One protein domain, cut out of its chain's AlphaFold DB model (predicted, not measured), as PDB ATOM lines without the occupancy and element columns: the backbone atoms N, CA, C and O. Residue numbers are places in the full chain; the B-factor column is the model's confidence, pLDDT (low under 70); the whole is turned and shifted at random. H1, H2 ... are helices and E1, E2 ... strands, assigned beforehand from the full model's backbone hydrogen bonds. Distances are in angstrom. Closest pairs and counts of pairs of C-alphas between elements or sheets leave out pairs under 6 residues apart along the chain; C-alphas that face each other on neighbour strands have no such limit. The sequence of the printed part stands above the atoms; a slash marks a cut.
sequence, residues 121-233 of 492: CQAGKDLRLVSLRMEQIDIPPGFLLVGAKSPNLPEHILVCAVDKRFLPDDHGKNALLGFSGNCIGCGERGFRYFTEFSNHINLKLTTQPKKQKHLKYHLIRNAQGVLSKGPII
ATOM      1  N   CYS A 121     145.877 124.427 143.498       94.88
ATOM      2  CA  CYS A 121     145.369 124.541 142.122       94.88
ATOM      3  C   CYS A 121     145.949 125.764 141.394       94.88
ATOM      4  O   CYS A 121     146.529 126.652 142.020       94.88
ATOM      5  N   GLN A 122     145.720 125.854 140.082       94.44
ATOM      6  CA  GLN A 122     146.103 127.001 139.248       94.44
ATOM      7  C   GLN A 122     145.579 128.359 139.758       94.44
ATOM      8  O   GLN A 122     146.250 129.368 139.569       94.44
ATOM      9  N   ALA A 123     144.461 128.398 140.491       92.94
ATOM     10  CA  ALA A 123     143.958 129.611 141.151       92.94
ATOM     11  C   ALA A 123     144.564 129.876 142.553       92.94
ATOM     12  O   ALA A 123     144.005 130.638 143.342       92.94
ATOM     13  N   GLY A 124     145.664 129.208 142.920       93.12
ATOM     14  CA  GLY A 124     146.393 129.441 144.174       93.12
ATOM     15  C   GLY A 124     145.722 128.903 145.445       93.12
ATOM     16  O   GLY A 124     146.114 129.280 146.547       93.12
ATOM     17  N   LYS A 125     144.714 128.030 145.328       94.88
ATOM     18  CA  LYS A 125     143.978 127.465 146.475       94.88
ATOM     19  C   LYS A 125     144.600 126.147 146.927       94.88
ATOM     20  O   LYS A 125     144.880 125.288 146.095       94.88
ATOM     21  N   ASP A 126     144.815 125.996 148.233       94.94
ATOM     22  CA  ASP A 126     145.445 124.816 148.838       94.94
ATOM     23  C   ASP A 126     144.540 123.581 148.701       94.94
ATOM     24  O   ASP A 126     143.380 123.595 149.107       94.94
ATOM     25  N   LEU A 127     145.070 122.506 148.120       95.56
ATOM     26  CA  LEU A 127     144.360 121.243 147.914       95.56
ATOM     27  C   LEU A 127     144.765 120.169 148.931       95.56
ATOM     28  O   LEU A 127     144.282 119.038 148.859       95.56
ATOM     29  N   ARG A 128     145.681 120.461 149.860       95.19
ATOM     30  CA  ARG A 128     146.219 119.463 150.791       95.19
ATOM     31  C   ARG A 128     145.187 119.113 151.862       95.19
ATOM     32  O   ARG A 128     144.649 119.980 152.546       95.19
ATOM     33  N   LEU A 129     145.003 117.813 152.099       94.06
ATOM     34  CA  LEU A 129     144.100 117.258 153.120       94.06
ATOM     35  C   LEU A 129     144.347 117.823 154.535       94.06
ATOM     36  O   LEU A 129     143.419 117.896 155.331       94.06
ATOM     37  N   VAL A 130     145.580 118.240 154.847       92.44
ATOM     38  CA  VAL A 130     145.935 118.858 156.140       92.44
ATOM     39  C   VAL A 130     145.405 120.284 156.316       92.44
ATOM     40  O   VAL A 130     145.249 120.716 157.453       92.44
ATOM     41  N   SER A 131     145.111 120.985 155.217       92.44
ATOM     42  CA  SER A 131     144.514 122.325 155.199       92.44
ATOM     43  C   SER A 131     142.987 122.201 155.235       92.44
ATOM     44  O   SER A 131     142.326 122.595 156.194       92.44
ATOM     45  N   LEU A 132     142.448 121.441 154.278       91.50
ATOM     46  CA  LEU A 132     141.016 121.211 154.047       91.50
ATOM     47  C   LEU A 132     140.310 120.359 155.122       91.50
ATOM     48  O   LEU A 132     139.115 120.078 155.018       91.50
ATOM     49  N   ARG A 133     141.034 119.908 156.154       88.44
ATOM     50  CA  ARG A 133     140.549 118.972 157.181       88.44
ATOM     51  C   ARG A 133     139.268 119.419 157.888       88.44
ATOM     52  O   ARG A 133     138.481 118.560 158.257       88.44
ATOM     53  N   MET A 134     139.067 120.719 158.102       87.38
ATOM     54  CA  MET A 134     137.888 121.281 158.785       87.38
ATOM     55  C   MET A 134     136.910 121.964 157.813       87.38
ATOM     56  O   MET A 134     135.902 122.509 158.250       87.38
ATOM     57  N   GLU A 135     137.210 121.994 156.513       87.69
ATOM     58  CA  GLU A 135     136.530 122.882 155.571       87.69
ATOM     59  C   GLU A 135     135.224 122.283 155.035       87.69
ATOM     60  O   GLU A 135     135.151 121.098 154.681       87.69
ATOM     61  N   GLN A 136     134.178 123.109 154.934       81.69
ATOM     62  CA  GLN A 136     132.862 122.707 154.432       81.69
ATOM     63  C   GLN A 136     132.799 122.723 152.894       81.69
ATOM     64  O   GLN A 136     131.965 123.385 152.287       81.69
ATOM     65  N   ILE A 137     133.661 121.922 152.260       87.44
ATOM     66  CA  ILE A 137     133.523 121.517 150.854       87.44
ATOM     67  C   ILE A 137     132.110 120.947 150.626       87.44
ATOM     68  O   ILE A 137     131.748 119.946 151.266       87.44
ATOM     69  N   ASP A 138     131.352 121.565 149.717       84.31
ATOM     70  CA  ASP A 138     130.129 121.014 149.123       84.31
ATOM     71  C   ASP A 138     130.475 120.013 148.005       84.31
ATOM     72  O   ASP A 138     131.470 120.168 147.292       84.31
ATOM     73  N   ILE A 139     129.678 118.952 147.869       87.50
ATOM     74  CA  ILE A 139     129.964 117.824 146.976       87.50
ATOM     75  C   ILE A 139     128.741 117.588 146.082       87.50
ATOM     76  O   ILE A 139     127.709 117.134 146.580       87.50
ATOM     77  N   PRO A 140     128.837 117.832 144.760       88.62
ATOM     78  CA  PRO A 140     127.712 117.639 143.854       88.62
ATOM     79  C   PRO A 140     127.203 116.187 143.852       88.62
ATOM     80  O   PRO A 140     128.013 115.258 143.952       88.62
ATOM     81  N   PRO A 141     125.889 115.953 143.679       88.50
ATOM     82  CA  PRO A 141     125.329 114.605 143.673       88.50
ATOM     83  C   PRO A 141     126.006 113.727 142.613       88.50
ATOM     84  O   PRO A 141     126.167 114.120 141.458       88.50
ATOM     85  N   GLY A 142     126.431 112.532 143.026       90.25
ATOM     86  CA  GLY A 142     127.195 111.594 142.196       90.25
ATOM     87  C   GLY A 142     128.720 111.749 142.268       90.25
ATOM     88  O   GLY A 142     129.419 110.835 141.836       90.25
ATOM     89  N   PHE A 143     129.260 112.826 142.848       94.56
ATOM     90  CA  PHE A 143     130.700 112.977 143.090       94.56
ATOM     91  C   PHE A 143     131.108 112.436 144.467       94.56
ATOM     92  O   PHE A 143     130.322 112.413 145.412       94.56
ATOM     93  N   LEU A 144     132.362 111.999 144.577       94.75
ATOM     94  CA  LEU A 144     133.005 111.549 145.811       94.75
ATOM     95  C   LEU A 144     134.334 112.283 146.003       94.75
ATOM     96  O   LEU A 144     135.037 112.567 145.031       94.75
ATOM     97  N   LEU A 145     134.707 112.544 147.259       95.50
ATOM     98  CA  LEU A 145     136.045 113.037 147.579       95.50
ATOM     99  C   LEU A 145     137.058 111.889 147.519       95.50
ATOM    100  O   LEU A 145     136.881 110.839 148.143       95.50
ATOM    101  N   VAL A 146     138.141 112.109 146.779       95.75
ATOM    102  CA  VAL A 146     139.253 111.173 146.611       95.75
ATOM    103  C   VAL A 146     140.590 111.862 146.858       95.75
ATOM    104  O   VAL A 146     140.773 113.044 146.574       95.75
ATOM    105  N   GLY A 147     141.528 111.098 147.407       95.25
ATOM    106  CA  GLY A 147     142.893 111.503 147.689       95.25
ATOM    107  C   GLY A 147     143.830 111.121 146.550       95.25
ATOM    108  O   GLY A 147     144.100 109.931 146.339       95.25
ATOM    109  N   ALA A 148     144.358 112.125 145.855       95.00
ATOM    110  CA  ALA A 148     145.462 111.979 144.918       95.00
ATOM    111  C   ALA A 148     146.809 112.022 145.663       95.00
ATOM    112  O   ALA A 148     147.000 112.836 146.568       95.00
ATOM    113  N   LYS A 149     147.766 111.167 145.277       93.06
ATOM    114  CA  LYS A 149     149.159 111.246 145.743       93.06
ATOM    115  C   LYS A 149     150.064 111.846 144.665       93.06
ATOM    116  O   LYS A 149     150.186 111.297 143.565       93.06
ATOM    117  N   SER A 150     150.744 112.929 145.036       89.38
ATOM    118  CA  SER A 150     151.847 113.508 144.268       89.38
ATOM    119  C   SER A 150     153.135 112.685 144.445       89.38
ATOM    120  O   SER A 150     153.396 112.202 145.552       89.38
ATOM    121  N   PRO A 151     153.950 112.507 143.387       87.19
ATOM    122  CA  PRO A 151     155.334 112.054 143.517       87.19
ATOM    123  C   PRO A 151     156.186 113.034 144.339       87.19
ATOM    124  O   PRO A 151     156.943 112.596 145.200       87.19
ATOM    125  N   ASN A 152     156.012 114.339 144.105       87.00
ATOM    126  CA  ASN A 152     156.821 115.414 144.689       87.00
ATOM    127  C   ASN A 152     156.462 115.718 146.150       87.00
ATOM    128  O   ASN A 152     157.324 116.105 146.931       87.00
ATOM    129  N   LEU A 153     155.194 115.523 146.530       88.12
ATOM    130  CA  LEU A 153     154.715 115.671 147.908       88.12
ATOM    131  C   LEU A 153     154.292 114.302 148.460       88.12
ATOM    132  O   LEU A 153     153.094 114.017 148.546       88.12
ATOM    133  N   PRO A 154     155.242 113.415 148.818       85.06
ATOM    134  CA  PRO A 154     154.927 112.045 149.202       85.06
ATOM    135  C   PRO A 154     154.184 111.928 150.542       85.06
ATOM    136  O   PRO A 154     153.527 110.906 150.767       85.06
ATOM    137  N   GLU A 155     154.289 112.940 151.405       88.31
ATOM    138  CA  GLU A 155     153.655 113.010 152.729       88.31
ATOM    139  C   GLU A 155     152.233 113.585 152.685       88.31
ATOM    140  O   GLU A 155     151.394 113.255 153.524       88.31
ATOM    141  N   HIS A 156     151.936 114.427 151.691       91.75
ATOM    142  CA  HIS A 156     150.630 115.057 151.541       91.75
ATOM    143  C   HIS A 156     149.710 114.259 150.605       91.75
ATOM    144  O   HIS A 156     150.134 113.533 149.705       91.75
ATOM    145  N   ILE A 157     148.407 114.418 150.824       94.12
ATOM    146  CA  ILE A 157     147.345 113.900 149.960       94.12
ATOM    147  C   ILE A 157     146.576 115.111 149.449       94.12
ATOM    148  O   ILE A 157     146.184 115.958 150.253       94.12
ATOM    149  N   LEU A 158     146.372 115.193 148.135       95.31
ATOM    150  CA  LEU A 158     145.578 116.253 147.519       95.31
ATOM    151  C   LEU A 158     144.122 115.797 147.433       95.31
ATOM    152  O   LEU A 158     143.848 114.668 147.021       95.31
ATOM    153  N   VAL A 159     143.199 116.652 147.855       96.06
ATOM    154  CA  VAL A 159     141.760 116.392 147.850       96.06
ATOM    155  C   VAL A 159     141.200 116.770 146.483       96.06
ATOM    156  O   VAL A 159     141.464 117.849 145.957       96.06
ATOM    157  N   CYS A 160     140.417 115.873 145.894       95.44
ATOM    158  CA  CYS A 160     139.776 116.063 144.597       95.44
ATOM    159  C   CYS A 160     138.334 115.553 144.663       95.44
ATOM    160  O   CYS A 160     138.080 114.550 145.328       95.44
ATOM    161  N   ALA A 161     137.401 116.180 143.946       96.44
ATOM    162  CA  ALA A 161     136.066 115.619 143.741       96.44
ATOM    163  C   ALA A 161     136.025 114.897 142.387       96.44
ATOM    164  O   ALA A 161     136.365 115.485 141.365       96.44
ATOM    165  N   VAL A 162     135.614 113.627 142.369       96.00
ATOM    166  CA  VAL A 162     135.538 112.798 141.153       96.00
ATOM    167  C   VAL A 162     134.190 112.085 141.098       96.00
ATOM    168  O   VAL A 162     133.711 111.576 142.108       96.00
ATOM    169  N   ASP A 163     133.568 112.063 139.922       95.12
ATOM    170  CA  ASP A 163     132.293 111.382 139.676       95.12
ATOM    171  C   ASP A 163     132.439 109.870 139.925       95.12
ATOM    172  O   ASP A 163     133.314 109.208 139.351       95.12
ATOM    173  N   LYS A 164     131.565 109.323 140.781       93.31
ATOM    174  CA  LYS A 164     131.564 107.921 141.221       93.31
ATOM    175  C   LYS A 164     131.604 106.945 140.045       93.31
ATOM    176  O   LYS A 164     132.228 105.900 140.168       93.31
ATOM    177  N   ARG A 165     131.002 107.284 138.900       92.38
ATOM    178  CA  ARG A 165     130.950 106.421 137.707       92.38
ATOM    179  C   ARG A 165     132.323 106.171 137.079       92.38
ATOM    180  O   ARG A 165     132.487 105.196 136.358       92.38
ATOM    181  N   PHE A 166     133.315 107.026 137.333       92.44
ATOM    182  CA  PHE A 166     134.681 106.879 136.809       92.44
ATOM    183  C   PHE A 166     135.661 106.296 137.839       92.44
ATOM    184  O   PHE A 166     136.844 106.113 137.519       92.44
ATOM    185  N   LEU A 167     135.176 106.001 139.046       92.19
ATOM    186  CA  LEU A 167     135.855 105.248 140.095       92.19
ATOM    187  C   LEU A 167     135.346 103.793 140.076       92.19
ATOM    188  O   LEU A 167     134.236 103.548 139.605       92.19
ATOM    189  N   PRO A 168     136.136 102.816 140.549       89.75
ATOM    190  CA  PRO A 168     135.647 101.463 140.752       89.75
ATOM    191  C   PRO A 168     134.717 101.388 141.967       89.75
ATOM    192  O   PRO A 168     134.796 102.213 142.879       89.75
ATOM    193  N   ASP A 169     133.869 100.366 141.979       85.06
ATOM    194  CA  ASP A 169     133.161  99.921 143.176       85.06
ATOM    195  C   ASP A 169     134.085  99.175 144.160       85.06
ATOM    196  O   ASP A 169     135.270  98.936 143.895       85.06
ATOM    197  N   ASP A 170     133.528  98.772 145.303       82.94
ATOM    198  CA  ASP A 170     134.236  98.052 146.367       82.94
ATOM    199  C   ASP A 170     134.790  96.679 145.916       82.94
ATOM    200  O   ASP A 170     135.722  96.149 146.522       82.94
ATOM    201  N   HIS A 171     134.281  96.127 144.807       75.50
ATOM    202  CA  HIS A 171     134.753  94.884 144.183       75.50
ATOM    203  C   HIS A 171     135.841  95.117 143.115       75.50
ATOM    204  O   HIS A 171     136.338  94.161 142.510       75.50
ATOM    205  N   GLY A 172     136.223  96.374 142.874       78.81
ATOM    206  CA  GLY A 172     137.203  96.776 141.867       78.81
ATOM    207  C   GLY A 172     136.666  96.801 140.434       78.81
ATOM    208  O   GLY A 172     137.440  96.636 139.486       78.81
ATOM    209  N   LYS A 173     135.347  96.946 140.261       77.56
ATOM    210  CA  LYS A 173     134.630  96.823 138.982       77.56
ATOM    211  C   LYS A 173     133.810  98.077 138.662       77.56
ATOM    212  O   LYS A 173     133.872  99.076 139.369       77.56
ATOM    213  N   ASN A 174     133.099  98.045 137.532       81.12
ATOM    214  CA  ASN A 174     132.103  99.040 137.106       81.12
ATOM    215  C   ASN A 174     132.586 100.501 136.911       81.12
ATOM    216  O   ASN A 174     131.766 101.390 136.696       81.12
ATOM    217  N   ALA A 175     133.901 100.748 136.882       88.12
ATOM    218  CA  ALA A 175     134.471 102.047 136.516       88.12
ATOM    219  C   ALA A 175     134.390 102.310 135.001       88.12
ATOM    220  O   ALA A 175     134.937 101.546 134.202       88.12
ATOM    221  N   LEU A 176     133.809 103.442 134.600       88.56
ATOM    222  CA  LEU A 176     133.833 103.916 133.216       88.56
ATOM    223  C   LEU A 176     135.253 104.309 132.757       88.56
ATOM    224  O   LEU A 176     136.085 104.821 133.527       88.56
ATOM    225  N   LEU A 177     135.504 104.119 131.457       85.50
ATOM    226  CA  LEU A 177     136.623 104.747 130.747       85.50
ATOM    227  C   LEU A 177     136.447 106.275 130.717       85.50
ATOM    228  O   LEU A 177     135.336 106.786 130.809       85.50
ATOM    229  N   GLY A 178     137.558 107.004 130.593       90.38
ATOM    230  CA  GLY A 178     137.581 108.464 130.719       90.38
ATOM    231  C   GLY A 178     137.662 108.943 132.173       90.38
ATOM    232  O   GLY A 178     138.061 108.194 133.076       90.38
ATOM    233  N   PHE A 179     137.322 110.209 132.398       94.38
ATOM    234  CA  PHE A 179     137.380 110.876 133.695       94.38
ATOM    235  C   PHE A 179     136.271 111.940 133.805       94.38
ATOM    236  O   PHE A 179     135.722 112.386 132.802       94.38
ATOM    237  N   SER A 180     135.926 112.322 135.032       95.06
ATOM    238  CA  SER A 180     135.091 113.490 135.323       95.06
ATOM    239  C   SER A 180     135.436 113.963 136.731       95.06
ATOM    240  O   SER A 180     135.186 113.253 137.710       95.06
ATOM    241  N   GLY A 181     136.081 115.124 136.823       95.94
ATOM    242  CA  GLY A 181     136.548 115.704 138.080       95.94
ATOM    243  C   GLY A 181     136.163 117.168 138.234       95.94
ATOM    244  O   GLY A 181     135.942 117.870 137.248       95.94
ATOM    245  N   ASN A 182     136.118 117.621 139.486       95.94
ATOM    246  CA  ASN A 182     135.974 119.021 139.869       95.94
ATOM    247  C   ASN A 182     137.114 119.390 140.835       95.94
ATOM    248  O   ASN A 182     137.481 118.604 141.718       95.94
ATOM    249  N   CYS A 183     137.661 120.592 140.685       95.44
ATOM    250  CA  CYS A 183     138.643 121.148 141.602       95.44
ATOM    251  C   CYS A 183     137.926 121.720 142.828       95.44
ATOM    252  O   CYS A 183     137.115 122.634 142.711       95.44
ATOM    253  N   ILE A 184     138.230 121.199 144.017       94.62
ATOM    254  CA  ILE A 184     137.573 121.634 145.261       94.62
ATOM    255  C   ILE A 184     138.132 122.949 145.826       94.62
ATOM    256  O   ILE A 184     137.539 123.496 146.743       94.62
ATOM    257  N   GLY A 185     139.250 123.453 145.285       92.94
ATOM    258  CA  GLY A 185     139.905 124.674 145.763       92.94
ATOM    259  C   GLY A 185     139.368 125.939 145.092       92.94
ATOM    260  O   GLY A 185     139.013 126.895 145.775       92.94
ATOM    261  N   CYS A 186     139.292 125.951 143.756       93.19
ATOM    262  CA  CYS A 186     138.694 127.055 142.989       93.19
ATOM    263  C   CYS A 186     137.217 126.832 142.631       93.19
ATOM    264  O   CYS A 186     136.539 127.777 142.246       93.19
ATOM    265  N   GLY A 187     136.717 125.599 142.744       92.31
ATOM    266  CA  GLY A 187     135.346 125.246 142.383       92.31
ATOM    267  C   GLY A 187     135.121 124.920 140.903       92.31
ATOM    268  O   GLY A 187     133.976 124.654 140.550       92.31
ATOM    269  N   GLU A 188     136.151 124.906 140.044       93.25
ATOM    270  CA  GLU A 188     136.037 124.528 138.620       93.25
ATOM    271  C   GLU A 188     135.571 123.076 138.425       93.25
ATOM    272  O   GLU A 188     135.897 122.184 139.213       93.25
ATOM    273  N   ARG A 189     134.784 122.820 137.369       93.50
ATOM    274  CA  ARG A 189     133.961 121.603 137.241       93.50
ATOM    275  C   ARG A 189     134.038 120.990 135.850       93.50
ATOM    276  O   ARG A 189     134.113 121.703 134.856       93.50
ATOM    277  N   GLY A 190     133.887 119.669 135.782       90.50
ATOM    278  CA  GLY A 190     133.671 118.954 134.523       90.50
ATOM    279  C   GLY A 190     134.932 118.667 133.704       90.50
ATOM    280  O   GLY A 190     134.812 118.457 132.498       90.50
ATOM    281  N   PHE A 191     136.110 118.614 134.339       95.25
ATOM    282  CA  PHE A 191     137.356 118.172 133.701       95.25
ATOM    283  C   PHE A 191     137.180 116.751 133.147       95.25
ATOM    284  O   PHE A 191     136.998 115.806 133.922       95.25
ATOM    285  N   ARG A 192     137.210 116.596 131.817       93.56
ATOM    286  CA  ARG A 192     136.859 115.337 131.126       93.56
ATOM    287  C   ARG A 192     138.045 114.387 131.003       93.56
ATOM    288  O   ARG A 192     137.863 113.172 130.899       93.56
ATOM    289  N   TYR A 193     139.260 114.925 131.053       93.12
ATOM    290  CA  TYR A 193     140.484 114.149 130.945       93.12
ATOM    291  C   TYR A 193     141.347 114.318 132.200       93.12
ATOM    292  O   TYR A 193     141.507 115.404 132.755       93.12
ATOM    293  N   PHE A 194     141.925 113.210 132.676       93.56
ATOM    294  CA  PHE A 194     142.775 113.233 133.872       93.56
ATOM    295  C   PHE A 194     144.098 113.990 133.637       93.56
ATOM    296  O   PHE A 194     144.688 114.480 134.592       93.56
ATOM    297  N   THR A 195     144.527 114.134 132.376       92.44
ATOM    298  CA  THR A 195     145.601 115.038 131.925       92.44
ATOM    299  C   THR A 195     145.335 116.478 132.369       92.44
ATOM    300  O   THR A 195     146.067 117.004 133.204       92.44
ATOM    301  N   GLU A 196     144.252 117.076 131.865       92.88
ATOM    302  CA  GLU A 196     143.812 118.448 132.155       92.88
ATOM    303  C   GLU A 196     143.705 118.675 133.660       92.88
ATOM    304  O   GLU A 196     144.310 119.595 134.204       92.88
ATOM    305  N   PHE A 197     142.998 117.769 134.342       95.38
ATOM    306  CA  PHE A 197     142.792 117.855 135.778       95.38
ATOM    307  C   PHE A 197     144.110 117.798 136.555       95.38
ATOM    308  O   PHE A 197     144.306 118.602 137.460       95.38
ATOM    309  N   SER A 198     145.032 116.894 136.191       94.00
ATOM    310  CA  SER A 198     146.340 116.783 136.850       94.00
ATOM    311  C   SER A 198     147.185 118.051 136.699       94.00
ATOM    312  O   SER A 198     147.834 118.461 137.661       94.00
ATOM    313  N   ASN A 199     147.112 118.713 135.542       92.62
ATOM    314  CA  ASN A 199     147.789 119.987 135.313       92.62
ATOM    315  C   ASN A 199     147.130 121.105 136.142       92.62
ATOM    316  O   ASN A 199     147.828 121.859 136.814       92.62
ATOM    317  N   HIS A 200     145.795 121.159 136.176       94.00
ATOM    318  CA  HIS A 200     145.049 122.166 136.931       94.00
ATOM    319  C   HIS A 200     145.290 122.109 138.453       94.00
ATOM    320  O   HIS A 200     145.363 123.147 139.111       94.00
ATOM    321  N   ILE A 201     145.443 120.912 139.032       94.31
ATOM    322  CA  ILE A 201     145.724 120.735 140.471       94.31
ATOM    323  C   ILE A 201     147.226 120.767 140.826       94.31
ATOM    324  O   ILE A 201     147.597 120.344 141.924       94.31
ATOM    325  N   ASN A 202     148.093 121.179 139.889       92.88
ATOM    326  CA  ASN A 202     149.559 121.113 139.985       92.88
ATOM    327  C   ASN A 202     150.093 119.761 140.488       92.88
ATOM    328  O   ASN A 202     151.079 119.671 141.228       92.88
ATOM    329  N   LEU A 203     149.447 118.673 140.064       91.25
ATOM    330  CA  LEU A 203     149.948 117.324 140.259       91.25
ATOM    331  C   LEU A 203     151.069 117.104 139.237       91.25
ATOM    332  O   LEU A 203     150.830 116.631 138.128       91.25
ATOM    333  N   LYS A 204     152.296 117.484 139.607       85.12
ATOM    334  CA  LYS A 204     153.490 117.296 138.773       85.12
ATOM    335  C   LYS A 204     153.838 115.818 138.660       85.12
ATOM    336  O   LYS A 204     153.986 115.131 139.673       85.12
ATOM    337  N   LEU A 205     153.947 115.315 137.429       83.94
ATOM    338  CA  LEU A 205     154.121 113.888 137.148       83.94
ATOM    339  C   LEU A 205     155.327 113.610 136.253       83.94
ATOM    340  O   LEU A 205     155.406 114.091 135.132       83.94
ATOM    341  N   THR A 206     156.195 112.702 136.695       76.31
ATOM    342  CA  THR A 206     157.333 112.196 135.903       76.31
ATOM    343  C   THR A 206     156.936 111.192 134.812       76.31
ATOM    344  O   THR A 206     157.771 110.775 134.017       76.31
ATOM    345  N   THR A 207     155.669 110.771 134.765       79.19
ATOM    346  CA  THR A 207     155.139 109.763 133.831       79.19
ATOM    347  C   THR A 207     153.717 110.121 133.421       79.19
ATOM    348  O   THR A 207     153.002 110.688 134.245       79.19
ATOM    349  N   GLN A 208     153.268 109.665 132.246       77.44
ATOM    350  CA  GLN A 208     151.916 109.899 131.716       77.44
ATOM    351  C   GLN A 208     150.799 109.839 132.797       77.44
ATOM    352  O   GLN A 208     150.702 108.832 133.511       77.44
ATOM    353  N   PRO A 209     149.929 110.865 132.901       79.75
ATOM    354  CA  PRO A 209     148.851 110.950 133.887       79.75
ATOM    355  C   PRO A 209     147.828 109.823 133.727       79.75
ATOM    356  O   PRO A 209     146.959 109.848 132.857       79.75
ATOM    357  N   LYS A 210     147.890 108.835 134.625       86.25
ATOM    358  CA  LYS A 210     146.925 107.726 134.710       86.25
ATOM    359  C   LYS A 210     146.159 107.800 136.028       86.25
ATOM    360  O   LYS A 210     146.768 107.647 137.088       86.25
ATOM    361  N   LYS A 211     144.825 107.957 135.970       87.06
ATOM    362  CA  LYS A 211     143.957 108.080 137.165       87.06
ATOM    363  C   LYS A 211     144.221 106.974 138.201       87.06
ATOM    364  O   LYS A 211     144.394 107.264 139.379       87.06
ATOM    365  N   GLN A 212     144.408 105.742 137.716       87.56
ATOM    366  CA  GLN A 212     144.723 104.525 138.481       87.56
ATOM    367  C   GLN A 212     146.045 104.562 139.273       87.56
ATOM    368  O   GLN A 212     146.199 103.812 140.234       87.56
ATOM    369  N   LYS A 213     147.022 105.383 138.861       88.50
ATOM    370  CA  LYS A 213     148.339 105.488 139.517       88.50
ATOM    371  C   LYS A 213     148.345 106.534 140.638       88.50
ATOM    372  O   LYS A 213     149.103 106.389 141.594       88.50
ATOM    373  N   HIS A 214     147.517 107.573 140.515       90.69
ATOM    374  CA  HIS A 214     147.600 108.774 141.352       90.69
ATOM    375  C   HIS A 214     146.430 108.944 142.314       90.69
ATOM    376  O   HIS A 214     146.665 109.256 143.481       90.69
ATOM    377  N   LEU A 215     145.193 108.694 141.881       93.81
ATOM    378  CA  LEU A 215     144.054 108.604 142.794       93.81
ATOM    379  C   LEU A 215     144.209 107.304 143.587       93.81
ATOM    380  O   LEU A 215     144.227 106.233 142.986       93.81
ATOM    381  N   LYS A 216     144.354 107.368 144.913       92.44
ATOM    382  CA  LYS A 216     144.668 106.171 145.717       92.44
ATOM    383  C   LYS A 216     143.721 105.917 146.883       92.44
ATOM    384  O   LYS A 216     143.588 104.766 147.285       92.44
ATOM    385  N   TYR A 217     143.057 106.945 147.402       94.50
ATOM    386  CA  TYR A 217     142.195 106.830 148.581       94.50
ATOM    387  C   TYR A 217     140.822 107.442 148.313       94.50
ATOM    388  O   TYR A 217     140.738 108.471 147.651       94.50
ATOM    389  N   HIS A 218     139.761 106.867 148.867       93.69
ATOM    390  CA  HIS A 218     138.542 107.623 149.151       93.69
ATOM    391  C   HIS A 218     138.782 108.505 150.384       93.69
ATOM    392  O   HIS A 218     139.624 108.184 151.228       93.69
ATOM    393  N   LEU A 219     138.072 109.624 150.500       94.38
ATOM    394  CA  LEU A 219     138.156 110.519 151.655       94.38
ATOM    395  C   LEU A 219     136.807 110.573 152.368       94.38
ATOM    396  O   LEU A 219     135.758 110.633 151.731       94.38
ATOM    397  N   ILE A 220     136.841 110.520 153.699       92.50
ATOM    398  CA  ILE A 220     135.659 110.353 154.551       92.50
ATOM    399  C   ILE A 220     135.654 111.464 155.603       92.50
ATOM    400  O   ILE A 220     136.660 111.670 156.285       92.50
ATOM    401  N   ARG A 221     134.528 112.170 155.764       90.94
ATOM    402  CA  ARG A 221     134.300 113.023 156.941       90.94
ATOM    403  C   ARG A 221     133.922 112.151 158.137       90.94
ATOM    404  O   ARG A 221     133.045 111.299 158.014       90.94
ATOM    405  N   ASN A 222     134.571 112.358 159.280       86.62
ATOM    406  CA  ASN A 222     134.162 111.726 160.536       86.62
ATOM    407  C   ASN A 222     132.885 112.387 161.110       86.62
ATOM    408  O   ASN A 222     132.349 113.335 160.533       86.62
ATOM    409  N   ALA A 223     132.391 111.894 162.251       85.00
ATOM    410  CA  ALA A 223     131.190 112.437 162.901       85.00
ATOM    411  C   ALA A 223     131.330 113.925 163.279       85.00
ATOM    412  O   ALA A 223     130.357 114.668 163.266       85.00
ATOM    413  N   GLN A 224     132.559 114.364 163.556       82.44
ATOM    414  CA  GLN A 224     132.943 115.737 163.873       82.44
ATOM    415  C   GLN A 224     133.158 116.610 162.613       82.44
ATOM    416  O   GLN A 224     133.718 117.698 162.707       82.44
ATOM    417  N   GLY A 225     132.769 116.131 161.423       83.00
ATOM    418  CA  GLY A 225     132.902 116.836 160.141       83.00
ATOM    419  C   GLY A 225     134.312 116.845 159.536       83.00
ATOM    420  O   GLY A 225     134.476 117.285 158.398       83.00
ATOM    421  N   VAL A 226     135.316 116.327 160.249       89.56
ATOM    422  CA  VAL A 226     136.730 116.400 159.863       89.56
ATOM    423  C   VAL A 226     137.016 115.448 158.704       89.56
ATOM    424  O   VAL A 226     136.785 114.240 158.815       89.56
ATOM    425  N   LEU A 227     137.542 115.973 157.598       92.94
ATOM    426  CA  LEU A 227     137.927 115.184 156.431       92.94
ATOM    427  C   LEU A 227     139.186 114.358 156.726       92.94
ATOM    428  O   LEU A 227     140.205 114.873 157.182       92.94
ATOM    429  N   SER A 228     139.108 113.059 156.447       92.75
ATOM    430  CA  SER A 228     140.124 112.068 156.792       92.75
ATOM    431  C   SER A 228     140.408 111.101 155.638       92.75
ATOM    432  O   SER A 228     139.640 110.978 154.678       92.75
ATOM    433  N   LYS A 229     141.547 110.412 155.729       93.81
ATOM    434  CA  LYS A 229     142.005 109.414 154.757       93.81
ATOM    435  C   LYS A 229     141.232 108.101 154.933       93.81
ATOM    436  O   LYS A 229     141.420 107.416 155.934       93.81
ATOM    437  N   GLY A 230     140.398 107.757 153.955       91.81
ATOM    438  CA  GLY A 230     139.587 106.539 153.939       91.81
ATOM    439  C   GLY A 230     140.222 105.357 153.180       91.81
ATOM    440  O   GLY A 230     141.440 105.336 152.956       91.81
ATOM    441  N   PRO A 231     139.397 104.363 152.783       91.75
ATOM    442  CA  PRO A 231     139.813 103.150 152.075       91.75
ATOM    443  C   PRO A 231     140.592 103.396 150.779       91.75
ATOM    444  O   PRO A 231     140.481 104.447 150.147       91.75
ATOM    445  N   ILE A 232     141.367 102.396 150.358       91.56
ATOM    446  CA  ILE A 232     142.116 102.424 149.095       91.56
ATOM    447  C   ILE A 232     141.168 102.159 147.918       91.56
ATOM    448  O   ILE A 232     140.354 101.244 147.973       91.56
ATOM    449  N   ILE A 233     141.319 102.925 146.835       92.12
ATOM    450  CA  ILE A 233     140.539 102.746 145.603       92.12
ATOM    451  C   ILE A 233     141.000 101.464 144.885       92.12
ATOM    452  O   ILE A 233     142.176 101.329 144.528       92.12
TER     453      ILE A 233
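AT A GLANCE: This is residues 121 to 233 of the 492 residues of an uncharacterized protein of Micrurus spixii (Amazon coral snake) (UniProt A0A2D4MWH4). With little regular structure, the domain is a strongly twisted antiparallel sheet of two hairpins, order E2 E1 E4 E5, with long loops round it. Short pairings through residues 181 to 182 tie E2 to E3. The 113 printed residues, 39 in five named strands and two helices (E1 E2 E3 H1 H2 E4 E5), are mixed in class and compact, radius of gyration 13.0 A, spanning 35 by 32 by 25 A.

IN THESE COORDINATES: E1, residues 143 to 148, begins at C-alpha 143 (130.700, 112.977, 143.090). E2 is 158 to 163, E3 189 to 191, H1 194 to 200, H2 211 to 214, E4 215 to 221, 17.7 A long, and E5 227 to 232, ending at C-alpha 232 (142.116, 102.424, 149.095).

HOW THE PARTS SIT: Within hydrogen-bond range are N 146 and O 160 of hairpin E1 and E2, 2.8 A, N 147 and O 217 of antiparallel E1 and E4, 121 degrees, 2.8 A, and N 230 and O 218 of hairpin E4 and E5, 2.9 A. H2 only grazes the sheet with residues 211 to 214; H1 is not on it. In H1 every O i to N i+4 pair is within range; H2 is too short for one.

THE WHOLE: The farthest C-alphas, of Thr 207 and Gln 224, are 37.8 A apart. The printed part has no cut, E2 to E3 is a long link, and no printed residue is under pLDDT 70.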